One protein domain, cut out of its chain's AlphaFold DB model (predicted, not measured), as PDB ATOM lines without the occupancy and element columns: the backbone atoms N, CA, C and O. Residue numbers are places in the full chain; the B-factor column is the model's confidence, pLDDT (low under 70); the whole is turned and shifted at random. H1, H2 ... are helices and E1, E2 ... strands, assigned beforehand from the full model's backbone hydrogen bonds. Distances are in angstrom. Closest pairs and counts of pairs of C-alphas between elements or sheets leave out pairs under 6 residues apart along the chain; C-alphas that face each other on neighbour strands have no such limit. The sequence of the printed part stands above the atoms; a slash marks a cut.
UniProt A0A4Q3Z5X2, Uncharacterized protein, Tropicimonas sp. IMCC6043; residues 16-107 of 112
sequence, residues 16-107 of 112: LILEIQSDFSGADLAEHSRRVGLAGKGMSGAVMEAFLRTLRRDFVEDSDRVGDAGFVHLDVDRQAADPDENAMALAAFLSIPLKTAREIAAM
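AT A GLANCE: This is residues 16 to 107 of the 112 residues of an uncharacterized protein of Tropicimonas sp. IMCC6043 (UniProt A0A4Q3Z5X2). The domain has a small head and a long helical arm. In the head, two short parallel strands, E1 and E2, lie side by side, H3 packs on them, chiefly on E2, and H4 crosses H3 on the side away from the strands; the arm is the long helix H2, which starts far from the head and comes back to the strands with its last residues, while the short helix H1 sits crosswise on H2 towards its far end. The printed part has 92 residues with two named strands and four named helices, in the order E1, H1, H2, E2, H3, H4; the sheet has the order E1, E2 and is parallel, and the class is mostly helix. The whole is loose, with a radius of gyration of the C-alphas of 16.5 A, and elongated, spanning 50 by 30 by 20 A.

IN THESE COORDINATES: Strand E1 is residues 17 to 21, 12.6 A from first to last C-alpha, and begins with C-alpha 17 at (-13.296, 32.913, 50.834). Strand E2 is residues 74 to 78 and measures 12.9 A. The longest helix, H2, is residues 45 to 67 and runs 32.9 A, from C-alpha 45 at (-16.952, 64.459, 34.202) to C-alpha 67 at (-4.250, 38.375, 49.704). Helix H1 is residues 26 to 35, 14.2 A long. Helix H3 is residues 83 to 94, 15.9 A long. Helix H4 is residues 98 to 105, 10.2 A long, and ends with C-alpha 105 at (-16.043, 27.946, 35.089).

HOW THE PARTS SIT: E1 and E2 are parallel neighbours, with 22 degrees between their N-to-C directions. Their C-alphas 19 and 76 face each other at 4.8 A. Across the pair, N 21 and O 77 are within hydrogen-bond range at 2.8 A, and so are N 75 and O 17 at 2.9 A. H3 and E2 have 12 pairs of C-alphas within 8 A, the closest being those of Asp 77 and Asn 86 at 5.0 A. H3 and E1 have 4 such pairs, the closest being the C-alphas of Leu 18 and Phe 93 at 6.5 A. H4 touches H3, their closest C-alphas, those of Ala 87 and Arg 102, being 4.8 A apart. The lines of H3 and H4 are about perpendicular, but only just, at 71 degrees. H4 is apart from both E1 and E2. H2 and E1 are near each other, with 7 pairs of C-alphas within 10 A. The closest C-alphas of H2 and E2 are those of Gly 67 and Leu 74, 7.7 A apart. H1 touches H2 through residues 48 to 52 of H2 alone, and the closest C-alphas are those of Gly 26 and Leu 52 at 7.0 A. The lines of H1 and H2 are about perpendicular, at 87 degrees. H1 and H2 are each apart from H3 and H4. E1, then H1 and H2, then E2 form a strand-helix-strand unit, two parallel neighbour strands with helices between them in the chain, and its crossover is right-handed. In H1, H2, H3 and H4 every O i to N i+4 pair is within hydrogen-bond range.

THE WHOLE: The two C-alphas farthest apart are those of Gly 42 and Pro 97, at 50.1 A. The first and last printed C-alphas, those of Leu 16 and Met 107, are 21.7 A apart. The printed part has no cut and no long link: the links from E1 to H1, E2 to H3 and H3 to H4 are tight, and those from H1 to H2 and H2 to E2 are short. The mean pLDDT of the printed part is 92.5, and no printed residue is under 70.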
ATOM      1  N   LEU A  16     -14.353  29.902  54.350       94.38
ATOM      2  CA  LEU A  16     -13.940  29.771  52.954       94.38
ATOM      3  C   LEU A  16     -14.198  31.110  52.264       94.38
ATOM      4  O   LEU A  16     -15.298  31.656  52.383       94.38
ATOM      5  N   ILE A  17     -13.207  31.640  51.553       94.81
ATOM      6  CA  ILE A  17     -13.296  32.913  50.834       94.81
ATOM      7  C   ILE A  17     -12.972  32.657  49.367       94.81
ATOM      8  O   ILE A  17     -11.928  32.091  49.056       94.81
ATOM      9  N   LEU A  18     -13.858  33.114  48.484       95.69
ATOM     10  CA  LEU A  18     -13.599  33.210  47.054       95.69
ATOM     11  C   LEU A  18     -13.591  34.683  46.671       95.69
ATOM     12  O   LEU A  18     -14.622  35.356  46.756       95.69
ATOM     13  N   GLU A  19     -12.432  35.189  46.270       94.62
ATOM     14  CA  GLU A  19     -12.330  36.520  45.689       94.62
ATOM     15  C   GLU A  19     -12.621  36.450  44.187       94.62
ATOM     16  O   GLU A  19     -11.975  35.702  43.455       94.62
ATOM     17  N   ILE A  20     -13.590  37.246  43.731       92.50
ATOM     18  CA  ILE A  20     -13.928  37.377  42.312       92.50
ATOM     19  C   ILE A  20     -13.242  38.623  41.764       92.50
ATOM     20  O   ILE A  20     -13.594  39.744  42.136       92.50
ATOM     21  N   GLN A  21     -12.285  38.428  40.864       91.75
ATOM     22  CA  GLN A  21     -11.548  39.514  40.235       91.75
ATOM     23  C   GLN A  21     -12.006  39.707  38.790       91.75
ATOM     24  O   GLN A  21     -11.608  38.967  37.887       91.75
ATOM     25  N   SER A  22     -12.847  40.718  38.587       89.12
ATOM     26  CA  SER A  22     -13.405  41.078  37.283       89.12
ATOM     27  C   SER A  22     -12.759  42.341  36.723       89.12
ATOM     28  O   SER A  22     -12.448  43.280  37.462       89.12
ATOM     29  N   ASP A  23     -12.643  42.401  35.401       87.56
ATOM     30  CA  ASP A  23     -12.122  43.568  34.700       87.56
ATOM     31  C   ASP A  23     -13.249  44.577  34.461       87.56
ATOM     32  O   ASP A  23     -14.018  44.472  33.508       87.56
ATOM     33  N   PHE A  24     -13.357  45.585  35.330       87.00
ATOM     34  CA  PHE A  24     -14.350  46.647  35.161       87.00
ATOM     35  C   PHE A  24     -13.809  47.818  34.340       87.00
ATOM     36  O   PHE A  24     -12.822  48.474  34.704       87.00
ATOM     37  N   SER A  25     -14.518  48.170  33.268       90.12
ATOM     38  CA  SER A  25     -14.232  49.393  32.530       90.12
ATOM     39  C   SER A  25     -14.610  50.635  33.349       90.12
ATOM     40  O   SER A  25     -15.338  50.594  34.345       90.12
ATOM     41  N   GLY A  26     -14.125  51.807  32.923       89.62
ATOM     42  CA  GLY A  26     -14.542  53.070  33.545       89.62
ATOM     43  C   GLY A  26     -16.034  53.349  33.410       89.62
ATOM     44  O   GLY A  26     -16.619  53.940  34.317       89.62
ATOM     45  N   ALA A  27     -16.649  52.898  32.316       90.88
ATOM     46  CA  ALA A  27     -18.082  53.037  32.108       90.88
ATOM     47  C   ALA A  27     -18.862  52.178  33.114       90.88
ATOM     48  O   ALA A  27     -19.773  52.703  33.760       90.88
ATOM     49  N   ASP A  28     -18.434  50.931  33.326       90.25
ATOM     50  CA  ASP A  28     -19.078  49.995  34.258       90.25
ATOM     51  C   ASP A  28     -19.011  50.519  35.688       90.25
ATOM     52  O   ASP A  28     -20.024  50.590  36.385       90.25
ATOM     53  N   LEU A  29     -17.831  50.984  36.113       91.25
ATOM     54  CA  LEU A  29     -17.650  51.567  37.441       91.25
ATOM     55  C   LEU A  29     -18.460  52.854  37.619       91.25
ATOM     56  O   LEU A  29     -19.018  53.082  38.694       91.25
ATOM     57  N   ALA A  30     -18.566  53.694  36.587       91.94
ATOM     58  CA  ALA A  30     -19.358  54.921  36.646       91.94
ATOM     59  C   ALA A  30     -20.862  54.629  36.736       91.94
ATOM     60  O   ALA A  30     -21.592  55.305  37.469       91.94
ATOM     61  N   GLU A  31     -21.351  53.650  35.974       90.81
ATOM     62  CA  GLU A  31     -22.738  53.202  36.039       90.81
ATOM     63  C   GLU A  31     -23.047  52.564  37.395       90.81
ATOM     64  O   GLU A  31     -24.000  52.981  38.061       90.81
ATOM     65  N   HIS A  32     -22.209  51.626  37.844       90.31
ATOM     66  CA  HIS A  32     -22.333  50.981  39.145       90.31
ATOM     67  C   HIS A  32     -22.382  52.024  40.263       90.31
ATOM     68  O   HIS A  32     -23.335  52.046  41.042       90.31
ATOM     69  N   SER A  33     -21.422  52.953  40.285       92.00
ATOM     70  CA  SER A  33     -21.334  54.008  41.300       92.00
ATOM     71  C   SER A  33     -22.574  54.902  41.333       92.00
ATOM     72  O   SER A  33     -23.004  55.320  42.407       92.00
ATOM     73  N   ARG A  34     -23.201  55.178  40.183       90.88
ATOM     74  CA  ARG A  34     -24.486  55.897  40.135       90.88
ATOM     75  C   ARG A  34     -25.635  55.053  40.678       90.88
ATOM     76  O   ARG A  34     -26.456  55.568  41.433       90.88
ATOM     77  N   ARG A  35     -25.689  53.770  40.316       90.19
ATOM     78  CA  ARG A  35     -26.744  52.833  40.729       90.19
ATOM     79  C   ARG A  35     -26.757  52.603  42.239       90.19
ATOM     80  O   ARG A  35     -27.833  52.561  42.824       90.19
ATOM     81  N   VAL A  36     -25.584  52.513  42.867       90.69
ATOM     82  CA  VAL A  36     -25.456  52.341  44.326       90.69
ATOM     83  C   VAL A  36     -25.451  53.664  45.106       90.69
ATOM     84  O   VAL A  36     -25.350  53.659  46.327       90.69
ATOM     85  N   GLY A  37     -25.568  54.809  44.419       88.69
ATOM     86  CA  GLY A  37     -25.649  56.131  45.047       88.69
ATOM     87  C   GLY A  37     -24.313  56.735  45.494       88.69
ATOM     88  O   GLY A  37     -24.318  57.777  46.145       88.69
ATOM     89  N   LEU A  38     -23.178  56.134  45.122       87.38
ATOM     90  CA  LEU A  38     -21.836  56.671  45.382       87.38
ATOM     91  C   LEU A  38     -21.508  57.890  44.504       87.38
ATOM     92  O   LEU A  38     -20.777  58.782  44.928       87.38
ATOM     93  N   ALA A  39     -22.072  57.961  43.295       88.44
ATOM     94  CA  ALA A  39     -21.911  59.095  42.390       88.44
ATOM     95  C   ALA A  39     -23.224  59.877  42.217       88.44
ATOM     96  O   ALA A  39     -24.219  59.364  41.703       88.44
ATOM     97  N   GLY A  40     -23.214  61.152  42.619       83.75
ATOM     98  CA  GLY A  40     -24.378  62.038  42.539       83.75
ATOM     99  C   GLY A  40     -24.728  62.481  41.111       83.75
ATOM    100  O   GLY A  40     -23.856  62.642  40.258       83.75
ATOM    101  N   LYS A  41     -26.017  62.769  40.865       77.56
ATOM    102  CA  LYS A  41     -26.562  63.164  39.544       77.56
ATOM    103  C   LYS A  41     -25.916  64.416  38.918       77.56
ATOM    104  O   LYS A  41     -26.014  64.590  37.711       77.56
ATOM    105  N   GLY A  42     -25.282  65.276  39.718       81.44
ATOM    106  CA  GLY A  42     -24.608  66.504  39.268       81.44
ATOM    107  C   GLY A  42     -23.077  66.424  39.235       81.44
ATOM    108  O   GLY A  42     -22.427  67.451  39.056       81.44
ATOM    109  N   MET A  43     -22.489  65.243  39.455       88.69
ATOM    110  CA  MET A  43     -21.038  65.069  39.423       88.69
ATOM    111  C   MET A  43     -20.510  65.360  38.011       88.69
ATOM    112  O   MET A  43     -20.930  64.730  37.040       88.69
ATOM    113  N   SER A  44     -19.597  66.328  37.888       90.81
ATOM    114  CA  SER A  44     -18.992  66.664  36.596       90.81
ATOM    115  C   SER A  44     -18.084  65.536  36.101       90.81
ATOM    116  O   SER A  44     -17.573  64.747  36.897       90.81
ATOM    117  N   GLY A  45     -17.828  65.481  34.790       90.19
ATOM    118  CA  GLY A  45     -16.952  64.459  34.202       90.19
ATOM    119  C   GLY A  45     -15.551  64.435  34.826       90.19
ATOM    120  O   GLY A  45     -15.046  63.371  35.157       90.19
ATOM    121  N   ALA A  46     -14.957  65.602  35.094       92.75
ATOM    122  CA  ALA A  46     -13.641  65.684  35.733       92.75
ATOM    123  C   ALA A  46     -13.637  65.135  37.173       92.75
ATOM    124  O   ALA A  46     -12.680  64.477  37.579       92.75
ATOM    125  N   VAL A  47     -14.710  65.385  37.935       93.56
ATOM    126  CA  VAL A  47     -14.860  64.849  39.296       93.56
ATOM    127  C   VAL A  47     -15.104  63.342  39.256       93.56
ATOM    128  O   VAL A  47     -14.497  62.623  40.042       93.56
ATOM    129  N   MET A  48     -15.919  62.859  38.313       93.12
ATOM    130  CA  MET A  48     -16.137  61.426  38.097       93.12
ATOM    131  C   MET A  48     -14.823  60.711  37.774       93.12
ATOM    132  O   MET A  48     -14.489  59.731  38.422       93.12
ATOM    133  N   GLU A  49     -14.031  61.226  36.835       93.12
ATOM    134  CA  GLU A  49     -12.742  60.625  36.479       93.12
ATOM    135  C   GLU A  49     -11.766  60.578  37.662       93.12
ATOM    136  O   GLU A  49     -11.068  59.584  37.862       93.12
ATOM    137  N   ALA A  50     -11.713  61.638  38.476       93.44
ATOM    138  CA  ALA A  50     -10.904  61.641  39.691       93.44
ATOM    139  C   ALA A  50     -11.399  60.608  40.714       93.44
ATOM    140  O   ALA A  50     -10.589  59.866  41.264       93.44
ATOM    141  N   PHE A  51     -12.714  60.525  40.919       93.56
ATOM    142  CA  PHE A  51     -13.337  59.540  41.797       93.56
ATOM    143  C   PHE A  51     -13.055  58.104  41.339       93.56
ATOM    144  O   PHE A  51     -12.597  57.297  42.140       93.56
ATOM    145  N   LEU A  52     -13.237  57.794  40.052       93.50
ATOM    146  CA  LEU A  52     -12.986  56.460  39.500       93.50
ATOM    147  C   LEU A  52     -11.515  56.051  39.598       93.50
ATOM    148  O   LEU A  52     -11.225  54.871  39.767       93.50
ATOM    149  N   ARG A  53     -10.568  56.994  39.490       93.56
ATOM    150  CA  ARG A  53      -9.148  56.697  39.737       93.56
ATOM    151  C   ARG A  53      -8.900  56.289  41.185       93.56
ATOM    152  O   ARG A  53      -8.193  55.312  41.404       93.56
ATOM    153  N   THR A  54      -9.481  57.009  42.140       93.81
ATOM    154  CA  THR A  54      -9.380  56.656  43.562       93.81
ATOM    155  C   THR A  54     -10.042  55.311  43.833       93.81
ATOM    156  O   THR A  54      -9.384  54.430  44.361       93.81
ATOM    157  N   LEU A  55     -11.275  55.104  43.362       91.88
ATOM    158  CA  LEU A  55     -12.011  53.852  43.547       91.88
ATOM    159  C   LEU A  55     -11.244  52.635  43.007       91.88
ATOM    160  O   LEU A  55     -11.180  51.606  43.666       91.88
ATOM    161  N   ARG A  56     -10.630  52.755  41.822       92.06
ATOM    162  CA  ARG A  56      -9.788  51.684  41.268       92.06
ATOM    163  C   ARG A  56      -8.579  51.385  42.141       92.06
ATOM    164  O   ARG A  56      -8.244  50.221  42.311       92.06
ATOM    165  N   ARG A  57      -7.917  52.423  42.659       93.06
ATOM    166  CA  ARG A  57      -6.784  52.243  43.570       93.06
ATOM    167  C   ARG A  57      -7.238  51.535  44.842       93.06
ATOM    168  O   ARG A  57      -6.603  50.568  45.232       93.06
ATOM    169  N   ASP A  58      -8.356  51.968  45.417       91.81
ATOM    170  CA  ASP A  58      -8.900  51.392  46.644       91.81
ATOM    171  C   ASP A  58      -9.260  49.903  46.450       91.81
ATOM    172  O   ASP A  58      -8.966  49.096  47.320       91.81
ATOM    173  N   PHE A  59      -9.799  49.500  45.291       90.31
ATOM    174  CA  PHE A  59     -10.035  48.078  44.987       90.31
ATOM    175  C   PHE A  59      -8.755  47.247  44.894       90.31
ATOM    176  O   PHE A  59      -8.736  46.120  45.382       90.31
ATOM    177  N   VAL A  60      -7.696  47.784  44.282       91.19
ATOM    178  CA  VAL A  60      -6.395  47.100  44.233       91.19
ATOM    179  C   VAL A  60      -5.814  46.977  45.640       91.19
ATOM    180  O   VAL A  60      -5.419  45.888  46.036       91.19
ATOM    181  N   GLU A  61      -5.833  48.061  46.419       93.38
ATOM    182  CA  GLU A  61      -5.352  48.066  47.805       93.38
ATOM    183  C   GLU A  61      -6.135  47.084  48.692       93.38
ATOM    184  O   GLU A  61      -5.537  46.381  49.508       93.38
ATOM    185  N   ASP A  62      -7.458  46.997  48.532       92.19
ATOM    186  CA  ASP A  62      -8.292  46.046  49.269       92.19
ATOM    187  C   ASP A  62      -8.014  44.593  48.852       92.19
ATOM    188  O   ASP A  62      -7.932  43.726  49.726       92.19
ATOM    189  N   SER A  63      -7.835  44.326  47.553       92.50
ATOM    190  CA  SER A  63      -7.489  42.995  47.035       92.50
ATOM    191  C   SER A  63      -6.126  42.531  47.557       92.50
ATOM    192  O   SER A  63      -6.024  41.453  48.148       92.50
ATOM    193  N   ASP A  64      -5.103  43.390  47.470       94.12
ATOM    194  CA  ASP A  64      -3.763  43.126  48.011       94.12
ATOM    195  C   ASP A  64      -3.833  42.850  49.519       94.12
ATOM    196  O   ASP A  64      -3.282  41.870  50.021       94.12
ATOM    197  N   ARG A  65      -4.597  43.666  50.255       94.38
ATOM    198  CA  ARG A  65      -4.784  43.496  51.698       94.38
ATOM    199  C   ARG A  65      -5.456  42.164  52.045       94.38
ATOM    200  O   ARG A  65      -5.108  41.579  53.070       94.38
ATOM    201  N   VAL A  66      -6.420  41.695  51.248       93.38
ATOM    202  CA  VAL A  66      -7.055  40.375  51.423       93.38
ATOM    203  C   VAL A  66      -6.063  39.249  51.136       93.38
ATOM    204  O   VAL A  66      -5.967  38.329  51.951       93.38
ATOM    205  N   GLY A  67      -5.291  39.346  50.050       92.88
ATOM    206  CA  GLY A  67      -4.250  38.375  49.704       92.88
ATOM    207  C   GLY A  67      -3.172  38.242  50.786       92.88
ATOM    208  O   GLY A  67      -2.816  37.131  51.183       92.88
ATOM    209  N   ASP A  68      -2.727  39.366  51.348       94.19
ATOM    210  CA  ASP A  68      -1.677  39.417  52.374       94.19
ATOM    211  C   ASP A  68      -2.159  39.023  53.781       94.19
ATOM    212  O   ASP A  68      -1.358  38.848  54.704       94.19
ATOM    213  N   ALA A  69      -3.470  38.874  53.987       91.31
ATOM    214  CA  ALA A  69      -4.038  38.615  55.310       91.31
ATOM    215  C   ALA A  69      -3.791  37.196  55.838       91.31
ATOM    216  O   ALA A  69      -4.024  36.947  57.024       91.31
ATOM    217  N   GLY A  70      -3.334  36.274  54.985       90.94
ATOM    218  CA  GLY A  70      -3.014  34.900  55.374       90.94
ATOM    219  C   GLY A  70      -4.240  34.063  55.750       90.94
ATOM    220  O   GLY A  70      -4.149  33.205  56.629       90.94
ATOM    221  N   PHE A  71      -5.394  34.319  55.123       93.06
ATOM    222  CA  PHE A  71      -6.573  33.469  55.290       93.06
ATOM    223  C   PHE A  71      -6.262  32.032  54.853       93.06
ATOM    224  O   PHE A  71      -5.684  31.805  53.794       93.06
ATOM    225  N   VAL A  72      -6.658  31.056  55.675       93.06
ATOM    226  CA  VAL A  72      -6.342  29.631  55.452       93.06
ATOM    227  C   VAL A  72      -6.971  29.097  54.161       93.06
ATOM    228  O   VAL A  72      -6.364  28.279  53.477       93.06
ATOM    229  N   HIS A  73      -8.177  29.564  53.839       93.88
ATOM    230  CA  HIS A  73      -8.928  29.168  52.651       93.88
ATOM    231  C   HIS A  73      -9.344  30.414  51.868       93.88
ATOM    232  O   HIS A  73     -10.473  30.893  51.992       93.88
ATOM    233  N   LEU A  74      -8.391  30.957  51.117       96.06
ATOM    234  CA  LEU A  74      -8.613  32.028  50.158       96.06
ATOM    235  C   LEU A  74      -8.282  31.505  48.764       96.06
ATOM    236  O   LEU A  74      -7.124  31.219  48.467       96.06
ATOM    237  N   ASP A  75      -9.308  31.418  47.933       96.75
ATOM    238  CA  ASP A  75      -9.206  31.101  46.517       96.75
ATOM    239  C   ASP A  75      -9.565  32.345  45.692       96.75
ATOM    240  O   ASP A  75     -10.322  33.212  46.142       96.75
ATOM    241  N   VAL A  76      -9.022  32.445  44.477       94.81
ATOM    242  CA  VAL A  76      -9.243  33.586  43.577       94.81
ATOM    243  C   VAL A  76      -9.754  33.078  42.234       94.81
ATOM    244  O   VAL A  76      -9.100  32.253  41.601       94.81
ATOM    245  N   ASP A  77     -10.898  33.597  41.795       93.88
ATOM    246  CA  ASP A  77     -11.451  33.400  40.454       93.88
ATOM    247  C   ASP A  77     -11.296  34.712  39.680       93.88
ATOM    248  O   ASP A  77     -11.894  35.735  40.032       93.88
ATOM    249  N   ARG A  78     -10.432  34.712  38.662       92.88
ATOM    250  CA  ARG A  78     -10.076  35.920  37.909       92.88
ATOM    251  C   ARG A  78     -10.562  35.802  36.474       92.88
ATOM    252  O   ARG A  78     -10.212  34.864  35.766       92.88
ATOM    253  N   GLN A  79     -11.272  36.819  35.999       91.38
ATOM    254  CA  GLN A  79     -11.814  36.864  34.640       91.38
ATOM    255  C   GLN A  79     -10.746  36.667  33.551       91.38
ATOM    256  O   GLN A  79     -11.014  36.039  32.530       91.38
ATOM    257  N   ALA A  80      -9.538  37.188  33.779       89.25
ATOM    258  CA  ALA A  80      -8.407  37.085  32.862       89.25
ATOM    259  C   ALA A  80      -7.551  35.810  33.031       89.25
ATOM    260  O   ALA A  80      -6.597  35.631  32.274       89.25
ATOM    261  N   ALA A  81      -7.833  34.963  34.028       91.31
ATOM    262  CA  ALA A  81      -7.086  33.724  34.255       91.31
ATOM    263  C   ALA A  81      -7.487  32.618  33.269       91.31
ATOM    264  O   ALA A  81      -8.527  32.689  32.605       91.31
ATOM    265  N   ASP A  82      -6.652  31.582  33.175       91.94
ATOM    266  CA  ASP A  82      -6.999  30.404  32.384       91.94
ATOM    267  C   ASP A  82      -8.232  29.702  33.000       91.94
ATOM    268  O   ASP A  82      -8.320  29.575  34.226       91.94
ATOM    269  N   PRO A  83      -9.202  29.218  32.199       91.62
ATOM    270  CA  PRO A  83     -10.382  28.541  32.734       91.62
ATOM    271  C   PRO A  83     -10.072  27.344  33.643       91.62
ATOM    272  O   PRO A  83     -10.847  27.072  34.562       91.62
ATOM    273  N   ASP A  84      -8.965  26.630  33.416       93.81
ATOM    274  CA  ASP A  84      -8.545  25.534  34.290       93.81
ATOM    275  C   ASP A  84      -8.010  26.048  35.639       93.81
ATOM    276  O   ASP A  84      -8.242  25.392  36.656       93.81
ATOM    277  N   GLU A  85      -7.376  27.226  35.688       95.31
ATOM    278  CA  GLU A  85      -6.972  27.877  36.946       95.31
ATOM    279  C   GLU A  85      -8.206  28.252  37.778       95.31
ATOM    280  O   GLU A  85      -8.307  27.875  38.949       95.31
ATOM    281  N   ASN A  86      -9.200  28.892  37.155       95.25
ATOM    282  CA  ASN A  86     -10.459  29.229  37.827       95.25
ATOM    283  C   ASN A  86     -11.225  27.970  38.258       95.25
ATOM    284  O   ASN A  86     -11.780  27.917  39.354       95.25
ATOM    285  N   ALA A  87     -11.216  26.906  37.449       96.50
ATOM    286  CA  ALA A  87     -11.822  25.636  37.836       96.50
ATOM    287  C   ALA A  87     -11.135  25.001  39.056       96.50
ATOM    288  O   ALA A  87     -11.810  24.374  39.874       96.50
ATOM    289  N   MET A  88      -9.816  25.153  39.212       97.25
ATOM    290  CA  MET A  88      -9.107  24.693  40.409       97.25
ATOM    291  C   MET A  88      -9.517  25.489  41.652       97.25
ATOM    292  O   MET A  88      -9.835  24.871  42.670       97.25
ATOM    293  N   ALA A  89      -9.578  26.819  41.552       96.56
ATOM    294  CA  ALA A  89     -10.045  27.694  42.630       96.56
ATOM    295  C   ALA A  89     -11.488  27.355  43.048       96.56
ATOM    296  O   ALA A  89     -11.778  27.142  44.224       96.56
ATOM    297  N   LEU A  90     -12.390  27.194  42.075       96.75
ATOM    298  CA  LEU A  90     -13.783  26.811  42.316       96.75
ATOM    299  C   LEU A  90     -13.910  25.415  42.937       96.75
ATOM    300  O   LEU A  90     -14.763  25.203  43.799       96.75
ATOM    301  N   ALA A  91     -13.081  24.454  42.521       97.62
ATOM    302  CA  ALA A  91     -13.083  23.111  43.099       97.62
ATOM    303  C   ALA A  91     -12.678  23.129  44.578       97.62
ATOM    304  O   ALA A  91     -13.330  22.466  45.389       97.62
ATOM    305  N   ALA A  92     -11.632  23.893  44.919       96.06
ATOM    306  CA  ALA A  92     -11.162  24.065  46.288       96.06
ATOM    307  C   ALA A  92     -12.221  24.762  47.154       96.06
ATOM    308  O   ALA A  92     -12.674  24.189  48.150       96.06
ATOM    309  N   PHE A  93     -12.703  25.924  46.712       97.06
ATOM    310  CA  PHE A  93     -13.675  26.726  47.447       97.06
ATOM    311  C   PHE A  93     -15.017  26.009  47.652       97.06
ATOM    312  O   PHE A  93     -15.541  25.965  48.764       97.06
ATOM    313  N   LEU A  94     -15.585  25.410  46.599       96.12
ATOM    314  CA  LEU A  94     -16.887  24.735  46.682       96.12
ATOM    315  C   LEU A  94     -16.787  23.306  47.231       96.12
ATOM    316  O   LEU A  94     -17.817  22.681  47.483       96.12
ATOM    317  N   SER A  95     -15.572  22.772  47.407       96.44
ATOM    318  CA  SER A  95     -15.329  21.376  47.798       96.44
ATOM    319  C   SER A  95     -16.022  20.367  46.866       96.44
ATOM    320  O   SER A  95     -16.673  19.418  47.310       96.44
ATOM    321  N   ILE A  96     -15.882  20.570  45.552       97.56
ATOM    322  CA  ILE A  96     -16.491  19.735  44.502       97.56
ATOM    323  C   ILE A  96     -15.429  19.091  43.598       97.56
ATOM    324  O   ILE A  96     -14.301  19.574  43.516       97.56
ATOM    325  N   PRO A  97     -15.767  18.016  42.858       98.25
ATOM    326  CA  PRO A  97     -14.853  17.449  41.873       98.25
ATOM    327  C   PRO A  97     -14.454  18.474  40.804       98.25
ATOM    328  O   PRO A  97     -15.311  19.176  40.266       98.25
ATOM    329  N   LEU A  98     -13.177  18.473  40.400       97.69
ATOM    330  CA  LEU A  98     -12.642  19.381  39.372       97.69
ATOM    331  C   LEU A  98     -13.448  19.349  38.065       97.69
ATOM    332  O   LEU A  98     -13.605  20.368  37.402       97.69
ATOM    333  N   LYS A  99     -13.997  18.186  37.695       97.06
ATOM    334  CA  LYS A  99     -14.866  18.068  36.518       97.06
ATOM    335  C   LYS A  99     -16.088  18.993  36.615       97.06
ATOM    336  O   LYS A  99     -16.382  19.693  35.657       97.06
ATOM    337  N   THR A 100     -16.767  19.011  37.760       97.06
ATOM    338  CA  THR A 100     -17.932  19.877  37.993       97.06
ATOM    339  C   THR A 100     -17.514  21.341  38.086       97.06
ATOM    340  O   THR A 100     -18.189  22.203  37.539       97.06
ATOM    341  N   ALA A 101     -16.368  21.634  38.704       96.88
ATOM    342  CA  ALA A 101     -15.847  22.997  38.756       96.88
ATOM    343  C   ALA A 101     -15.523  23.566  37.362       96.88
ATOM    344  O   ALA A 101     -15.836  24.719  37.090       96.88
ATOM    345  N   ARG A 102     -14.990  22.744  36.443       95.62
ATOM    346  CA  ARG A 102     -14.790  23.124  35.031       95.62
ATOM    347  C   ARG A 102     -16.096  23.453  34.320       95.62
ATOM    348  O   ARG A 102     -16.151  24.405  33.550       95.62
ATOM    349  N   GLU A 103     -17.144  22.671  34.577       94.50
ATOM    350  CA  GLU A 103     -18.474  22.947  34.027       94.50
ATOM    351  C   GLU A 103     -18.990  24.312  34.512       94.50
ATOM    352  O   GLU A 103     -19.528  25.060  33.705       94.50
ATOM    353  N   ILE A 104     -18.759  24.671  35.780       92.69
ATOM    354  CA  ILE A 104     -19.124  25.983  36.344       92.69
ATOM    355  C   ILE A 104     -18.272  27.112  35.743       92.69
ATOM    356  O   ILE A 104     -18.832  28.111  35.296       92.69
ATOM    357  N   ALA A 105     -16.947  26.950  35.674       91.06
ATOM    358  CA  ALA A 105     -16.043  27.946  35.089       91.06
ATOM    359  C   ALA A 105     -16.427  28.283  33.633       91.06
ATOM    360  O   ALA A 105     -16.347  29.433  33.201       91.06
ATOM    361  N   ALA A 106     -16.927  27.292  32.886       88.25
ATOM    362  CA  ALA A 106     -17.387  27.466  31.511       88.25
ATOM    363  C   ALA A 106     -18.732  28.212  31.374       88.25
ATOM    364  O   ALA A 106     -19.048  28.682  30.280       88.25
ATOM    365  N   MET A 107     -19.529  28.355  32.443       85.00
ATOM    366  CA  MET A 107     -20.847  29.016  32.398       85.00
ATOM    367  C   MET A 107     -20.779  30.548  32.290       85.00
ATOM    368  O   MET A 107     -21.830  31.183  32.251       85.00
TER     369      MET A 107